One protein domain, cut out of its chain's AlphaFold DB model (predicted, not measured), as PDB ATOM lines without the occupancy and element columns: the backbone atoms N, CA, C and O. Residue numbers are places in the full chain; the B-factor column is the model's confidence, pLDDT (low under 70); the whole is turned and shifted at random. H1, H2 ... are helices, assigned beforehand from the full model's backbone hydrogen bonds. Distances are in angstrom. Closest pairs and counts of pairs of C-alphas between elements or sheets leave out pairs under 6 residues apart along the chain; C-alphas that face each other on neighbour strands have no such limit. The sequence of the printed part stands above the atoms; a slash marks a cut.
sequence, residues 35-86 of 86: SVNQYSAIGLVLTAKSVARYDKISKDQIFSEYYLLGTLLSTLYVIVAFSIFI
ATOM      1  N   SER A  35     -35.389  -5.142  19.198       81.19
ATOM      2  CA  SER A  35     -35.811  -5.787  20.452       81.19
ATOM      3  C   SER A  35     -37.334  -5.961  20.540       81.19
ATOM      4  O   SER A  35     -37.820  -6.915  21.141       81.19
ATOM      5  N   VAL A  36     -38.102  -5.074  19.896       88.75
ATOM      6  CA  VAL A  36     -39.575  -5.135  19.817       88.75
ATOM      7  C   VAL A  36     -40.051  -5.880  18.549       88.75
ATOM      8  O   VAL A  36     -41.249  -5.963  18.298       88.75
ATOM      9  N   ASN A  37     -39.143  -6.458  17.748       84.25
ATOM     10  CA  ASN A  37     -39.428  -7.126  16.464       84.25
ATOM     11  C   ASN A  37     -40.171  -6.236  15.440       84.25
ATOM     12  O   ASN A  37     -40.877  -6.725  14.556       84.25
ATOM     13  N   GLN A  38     -40.017  -4.913  15.530       85.88
ATOM     14  CA  GLN A  38     -40.707  -3.949  14.666       85.88
ATOM     15  C   GLN A  38     -39.842  -3.546  13.468       85.88
ATOM     16  O   GLN A  38     -39.332  -2.429  13.377       85.88
ATOM     17  N   TYR A  39     -39.708  -4.463  12.508       84.69
ATOM     18  CA  TYR A  39     -38.870  -4.273  11.317       84.69
ATOM     19  C   TYR A  39     -39.334  -3.117  10.412       84.69
ATOM     20  O   TYR A  39     -38.511  -2.439   9.802       84.69
ATOM     21  N   SER A  40     -40.643  -2.837  10.355       87.12
ATOM     22  CA  SER A  40     -41.194  -1.747   9.528       87.12
ATOM     23  C   SER A  40     -40.733  -0.360   9.999       87.12
ATOM     24  O   SER A  40     -40.377   0.497   9.188       87.12
ATOM     25  N   ALA A  41     -40.647  -0.155  11.315       87.94
ATOM     26  CA  ALA A  41     -40.219   1.112  11.898       87.94
ATOM     27  C   ALA A  41     -38.738   1.429  11.617       87.94
ATOM     28  O   ALA A  41     -38.375   2.599  11.505       87.94
ATOM     29  N   ILE A  42     -37.891   0.411  11.428       87.50
ATOM     30  CA  ILE A  42     -36.476   0.582  11.053       87.50
ATOM     31  C   ILE A  42     -36.368   1.305   9.700       87.50
ATOM     32  O   ILE A  42     -35.574   2.235   9.551       87.50
ATOM     33  N   GLY A  43     -37.220   0.940   8.735       87.44
ATOM     34  CA  GLY A  43     -37.291   1.601   7.430       87.44
ATOM     35  C   GLY A  43     -37.708   3.072   7.521       87.44
ATOM     36  O   GLY A  43     -37.153   3.916   6.816       87.44
ATOM     37  N   LEU A  44     -38.625   3.413   8.434       88.88
ATOM     38  CA  LEU A  44     -39.035   4.804   8.670       88.88
ATOM     39  C   LEU A  44     -37.887   5.653   9.227       88.88
ATOM     40  O   LEU A  44     -37.680   6.775   8.767       88.88
ATOM     41  N   VAL A  45     -37.105   5.111  10.162       88.31
ATOM     42  CA  VAL A  45     -35.938   5.802  10.736       88.31
ATOM     43  C   VAL A  45     -34.873   6.050   9.663       88.31
ATOM     44  O   VAL A  45     -34.366   7.166   9.542       88.31
ATOM     45  N   LEU A  46     -34.596   5.046   8.826       86.19
ATOM     46  CA  LEU A  46     -33.659   5.155   7.703       86.19
ATOM     47  C   LEU A  46     -34.082   6.228   6.690       86.19
ATOM     48  O   LEU A  46     -33.267   7.006   6.181       86.19
ATOM     49  N   THR A  47     -35.385   6.279   6.414       88.00
ATOM     50  CA  THR A  47     -35.976   7.259   5.503       88.00
ATOM     51  C   THR A  47     -35.865   8.663   6.094       88.00
ATOM     52  O   THR A  47     -35.394   9.569   5.412       88.00
ATOM     53  N   ALA A  48     -36.196   8.844   7.378       88.56
ATOM     54  CA  ALA A  48     -36.087  10.128   8.069       88.56
ATOM     55  C   ALA A  48     -34.650  10.683   8.049       88.56
ATOM     56  O   ALA A  48     -34.444  11.859   7.741       88.56
ATOM     57  N   LYS A  49     -33.647   9.826   8.286       84.31
ATOM     58  CA  LYS A  49     -32.219  10.171   8.179       84.31
ATOM     59  C   LYS A  49     -31.854  10.678   6.779       84.31
ATOM     60  O   LYS A  49     -31.156  11.681   6.635       84.31
ATOM     61  N   SER A  50     -32.332   9.991   5.744       82.56
ATOM     62  CA  SER A  50     -32.051  10.325   4.342       82.56
ATOM     63  C   SER A  50     -32.734  11.622   3.907       82.56
ATOM     64  O   SER A  50     -32.101  12.449   3.258       82.56
ATOM     65  N   VAL A  51     -33.980  11.852   4.336       84.12
ATOM     66  CA  VAL A  51     -34.723  13.097   4.075       84.12
ATOM     67  C   VAL A  51     -34.038  14.292   4.740       84.12
ATOM     68  O   VAL A  51     -33.830  15.314   4.091       84.12
ATOM     69  N   ALA A  52     -33.600  14.157   5.996       81.75
ATOM     70  CA  ALA A  52     -32.916  15.232   6.719       81.75
ATOM     71  C   ALA A  52     -31.592  15.670   6.063       81.75
ATOM     72  O   ALA A  52     -31.145  16.800   6.259       81.75
ATOM     73  N   ARG A  53     -30.954  14.788   5.283       74.88
ATOM     74  CA  ARG A  53     -29.685  15.061   4.591       74.88
ATOM     75  C   ARG A  53     -29.827  15.152   3.069       74.88
ATOM     76  O   ARG A  53     -28.814  15.290   2.384       74.88
ATOM     77  N   TYR A  54     -31.063  15.136   2.562       77.25
ATOM     78  CA  TYR A  54     -31.379  15.111   1.135       77.25
ATOM     79  C   TYR A  54     -30.751  16.281   0.375       77.25
ATOM     80  O   TYR A  54     -30.159  16.066  -0.671       77.25
ATOM     81  N   ASP A  55     -30.779  17.493   0.934       74.88
ATOM     82  CA  ASP A  55     -30.191  18.686   0.303       74.88
ATOM     83  C   ASP A  55     -28.689  18.521  -0.004       74.88
ATOM     84  O   ASP A  55     -28.220  18.831  -1.097       74.88
ATOM     85  N   LYS A  56     -27.931  17.927   0.930       71.06
ATOM     86  CA  LYS A  56     -26.491  17.667   0.756       71.06
ATOM     87  C   LYS A  56     -26.217  16.467  -0.152       71.06
ATOM     88  O   LYS A  56     -25.273  16.503  -0.929       71.06
ATOM     89  N   ILE A  57     -27.044  15.426  -0.059       76.50
ATOM     90  CA  ILE A  57     -26.985  14.228  -0.912       76.50
ATOM     91  C   ILE A  57     -27.302  14.587  -2.372       76.50
ATOM     92  O   ILE A  57     -26.655  14.102  -3.288       76.50
ATOM     93  N   SER A  58     -28.263  15.477  -2.612       72.38
ATOM     94  CA  SER A  58     -28.698  15.833  -3.963       72.38
ATOM     95  C   SER A  58     -27.724  16.767  -4.687       72.38
ATOM     96  O   SER A  58     -27.790  16.879  -5.909       72.38
ATOM     97  N   LYS A  59     -26.842  17.454  -3.949       75.31
ATOM     98  CA  LYS A  59     -25.902  18.443  -4.493       75.31
ATOM     99  C   LYS A  59     -24.548  17.841  -4.879       75.31
ATOM    100  O   LYS A  59     -23.859  18.419  -5.714       75.31
ATOM    101  N   ASP A  60     -24.188  16.693  -4.303       78.19
ATOM    102  CA  ASP A  60     -22.938  15.980  -4.574       78.19
ATOM    103  C   ASP A  60     -23.195  14.473  -4.758       78.19
ATOM    104  O   ASP A  60     -23.543  13.751  -3.819       78.19
ATOM    105  N   GLN A  61     -23.042  14.000  -5.997       78.19
ATOM    106  CA  GLN A  61     -23.366  12.623  -6.374       78.19
ATOM    107  C   GLN A  61     -22.437  11.595  -5.708       78.19
ATOM    108  O   GLN A  61     -22.899  10.537  -5.283       78.19
ATOM    109  N   ILE A  62     -21.149  11.913  -5.558       79.75
ATOM    110  CA  ILE A  62     -20.164  11.000  -4.963       79.75
ATOM    111  C   ILE A  62     -20.446  10.826  -3.464       79.75
ATOM    112  O   ILE A  62     -20.412   9.712  -2.934       79.75
ATOM    113  N   PHE A  63     -20.800  11.913  -2.773       78.00
ATOM    114  CA  PHE A  63     -21.236  11.879  -1.381       78.00
ATOM    115  C   PHE A  63     -22.532  11.079  -1.201       78.00
ATOM    116  O   PHE A  63     -22.644  10.309  -0.245       78.00
ATOM    117  N   SER A  64     -23.492  11.232  -2.117       80.19
ATOM    118  CA  SER A  64     -24.740  10.460  -2.125       80.19
ATOM    119  C   SER A  64     -24.489   8.956  -2.194       80.19
ATOM    120  O   SER A  64     -24.983   8.208  -1.350       80.19
ATOM    121  N   GLU A  65     -23.671   8.516  -3.153       81.06
ATOM    122  CA  GLU A  65     -23.349   7.101  -3.351       81.06
ATOM    123  C   GLU A  65     -22.645   6.514  -2.126       81.06
ATOM    124  O   GLU A  65     -23.059   5.468  -1.623       81.06
ATOM    125  N   TYR A  66     -21.643   7.215  -1.584       84.44
ATOM    126  CA  TYR A  66     -20.927   6.772  -0.386       84.44
ATOM    127  C   TYR A  66     -21.844   6.688   0.842       84.44
ATOM    128  O   TYR A  66     -21.803   5.718   1.603       84.44
ATOM    129  N   TYR A  67     -22.707   7.687   1.031       83.69
ATOM    130  CA  TYR A  67     -23.659   7.727   2.135       83.69
ATOM    131  C   TYR A  67     -24.705   6.609   2.048       83.69
ATOM    132  O   TYR A  67     -24.990   5.954   3.057       83.69
ATOM    133  N   LEU A  68     -25.267   6.379   0.859       84.25
ATOM    134  CA  LEU A  68     -26.256   5.329   0.620       84.25
ATOM    135  C   LEU A  68     -25.644   3.941   0.814       84.25
ATOM    136  O   LEU A  68     -26.208   3.137   1.558       84.25
ATOM    137  N   LEU A  69     -24.473   3.677   0.224       86.50
ATOM    138  CA  LEU A  69     -23.749   2.416   0.410       86.50
ATOM    139  C   LEU A  69     -23.429   2.162   1.882       86.50
ATOM    140  O   LEU A  69     -23.712   1.077   2.388       86.50
ATOM    141  N   GLY A  70     -22.888   3.158   2.588       84.62
ATOM    142  CA  GLY A  70     -22.550   3.026   4.006       84.62
ATOM    143  C   GLY A  70     -23.774   2.754   4.882       84.62
ATOM    144  O   GLY A  70     -23.729   1.908   5.777       84.62
ATOM    145  N   THR A  71     -24.886   3.428   4.595       85.88
ATOM    146  CA  THR A  71     -26.143   3.268   5.331       85.88
ATOM    147  C   THR A  71     -26.753   1.882   5.094       85.88
ATOM    148  O   THR A  71     -27.052   1.179   6.057       85.88
ATOM    149  N   LEU A  72     -26.850   1.433   3.836       85.50
ATOM    150  CA  LEU A  72     -27.375   0.107   3.493       85.50
ATOM    151  C   LEU A  72     -26.508  -1.028   4.045       85.50
ATOM    152  O   LEU A  72     -27.044  -1.969   4.628       85.50
ATOM    153  N   LEU A  73     -25.180  -0.930   3.913       86.44
ATOM    154  CA  LEU A  73     -24.255  -1.922   4.471       86.44
ATOM    155  C   LEU A  73     -24.373  -2.003   5.993       86.44
ATOM    156  O   LEU A  73     -24.405  -3.103   6.545       86.44
ATOM    157  N   SER A  74     -24.487  -0.860   6.676       82.75
ATOM    158  CA  SER A  74     -24.662  -0.839   8.129       82.75
ATOM    159  C   SER A  74     -25.987  -1.475   8.549       82.75
ATOM    160  O   SER A  74     -26.004  -2.251   9.503       82.75
ATOM    161  N   THR A  75     -27.096  -1.171   7.867       81.88
ATOM    162  CA  THR A  75     -28.400  -1.772   8.179       81.88
ATOM    163  C   THR A  75     -28.388  -3.277   7.914       81.88
ATOM    164  O   THR A  75     -28.857  -4.043   8.755       81.88
ATOM    165  N   LEU A  76     -27.788  -3.717   6.804       85.69
ATOM    166  CA  LEU A  76     -27.653  -5.135   6.475       85.69
ATOM    167  C   LEU A  76     -26.824  -5.884   7.525       85.69
ATOM    168  O   LEU A  76     -27.241  -6.942   7.988       85.69
ATOM    169  N   TYR A  77     -25.687  -5.320   7.943       86.44
ATOM    170  CA  TYR A  77     -24.837  -5.909   8.977       86.44
ATOM    171  C   TYR A  77     -25.597  -6.123  10.290       86.44
ATOM    172  O   TYR A  77     -25.524  -7.199  10.875       86.44
ATOM    173  N   VAL A  78     -26.370  -5.124  10.728       82.88
ATOM    174  CA  VAL A  78     -27.163  -5.216  11.961       82.88
ATOM    175  C   VAL A  78     -28.240  -6.302  11.856       82.88
ATOM    176  O   VAL A  78     -28.411  -7.069  12.801       82.88
ATOM    177  N   ILE A  79     -28.930  -6.413  10.715       83.06
ATOM    178  CA  ILE A  79     -29.949  -7.451  10.486       83.06
ATOM    179  C   ILE A  79     -29.322  -8.851  10.526       83.06
ATOM    180  O   ILE A  79     -29.840  -9.737  11.205       83.06
ATOM    181  N   VAL A  80     -28.193  -9.049   9.838       86.94
ATOM    182  CA  VAL A  80     -27.485 -10.340   9.803       86.94
ATOM    183  C   VAL A  80     -26.962 -10.714  11.188       86.94
ATOM    184  O   VAL A  80     -27.164 -11.843  11.627       86.94
ATOM    185  N   ALA A  81     -26.338  -9.773  11.901       83.25
ATOM    186  CA  ALA A  81     -25.833 -10.003  13.252       83.25
ATOM    187  C   ALA A  81     -26.958 -10.381  14.227       83.25
ATOM    188  O   ALA A  81     -26.805 -11.317  15.005       83.25
ATOM    189  N   PHE A  82     -28.103  -9.695  14.153       80.50
ATOM    190  CA  PHE A  82     -29.269 -10.013  14.977       80.50
ATOM    191  C   PHE A  82     -29.845 -11.398  14.650       80.50
ATOM    192  O   PHE A  82     -30.124 -12.168  15.560       80.50
ATOM    193  N   SER A  83     -29.950 -11.747  13.364       80.56
ATOM    194  CA  SER A  83     -30.435 -13.064  12.930       80.56
ATOM    195  C   SER A  83     -29.508 -14.227  13.301       80.56
ATOM    196  O   SER A  83     -29.966 -15.361  13.297       80.56
ATOM    197  N   ILE A  84     -28.220 -13.973  13.552       84.31
ATOM    198  CA  ILE A  84     -27.246 -14.975  14.020       84.31
ATOM    199  C   ILE A  84     -27.260 -15.126  15.542       84.31
ATOM    200  O   ILE A  84     -26.869 -16.168  16.061       84.31
ATOM    201  N   PHE A  85     -27.642 -14.066  16.253       79.50
ATOM    202  CA  PHE A  85     -27.735 -14.068  17.708       79.50
ATOM    203  C   PHE A  85     -29.023 -14.733  18.218       79.50
ATOM    204  O   PHE A  85     -29.025 -15.252  19.335       79.50
ATOM    205  N   ILE A  86     -30.101 -14.689  17.426       72.69
ATOM    206  CA  ILE A  86     -31.388 -15.346  17.709       72.69
ATOM    207  C   ILE A  86     -31.334 -16.846  17.394       72.69
ATOM    208  O   ILE A  86     -31.980 -17.609  18.147       72.69
TER     209      ILE A  86
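This is residues 35 to 86 of the 86 residues of an uncharacterized protein of bioreactor metagenome (UniProt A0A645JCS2). Two helices of unequal length, H1 and the long H3, stand side by side as the arms of a narrow, loose U, with the short helix H2 at the turn. The chain goes out along H1, turns through H2 and folds back along H3, which makes the length of the model, while residues 58 to 63 stick out at the turn. The printed part has 52 residues with three named helices, in the order H1, H2, H3, and no named strand; its class is all helix. The whole is loose, with a radius of gyration of the C-alphas of 13.1 A, and its outline is a rod spanning 41 by 18 by 9 A.

H1, residues 39 to 52, begins at C-alpha 39 (-38.870, -4.273, 11.317) and is 20.9 A long from first to last C-alpha. H2 is residues 54 to 59. H3, residues 61 to 85, is 36.2 A long and runs from C-alpha 61 (-23.366, 12.623, -6.374) to C-alpha 85 (-27.735, -14.068, 17.708).

H1 and H2 meet only through their link. H2 and H3 touch only at the corner, H3 with residues 63 to 67 alone; their closest C-alphas, those of Ile 57 and Ser 64, are 4.6 A apart. These two helices run opposite ways at a steep tilt of 43 degrees. H1 and H3 are near each other, with 11 pairs of C-alphas within 10 A. In H2 and H3 every O i to N i+4 pair is within hydrogen-bond range; in H1, 9 of 10 are.

The farthest C-alphas, those of Lys 59 and Ile 86, are 40.8 A apart. Both links are tight, and the printed part has no cut. Residues 58 to 63, of which 61 to 63 belong to H3, stand free. The mean pLDDT of the printed part is 82.6, and no printed residue is under 70.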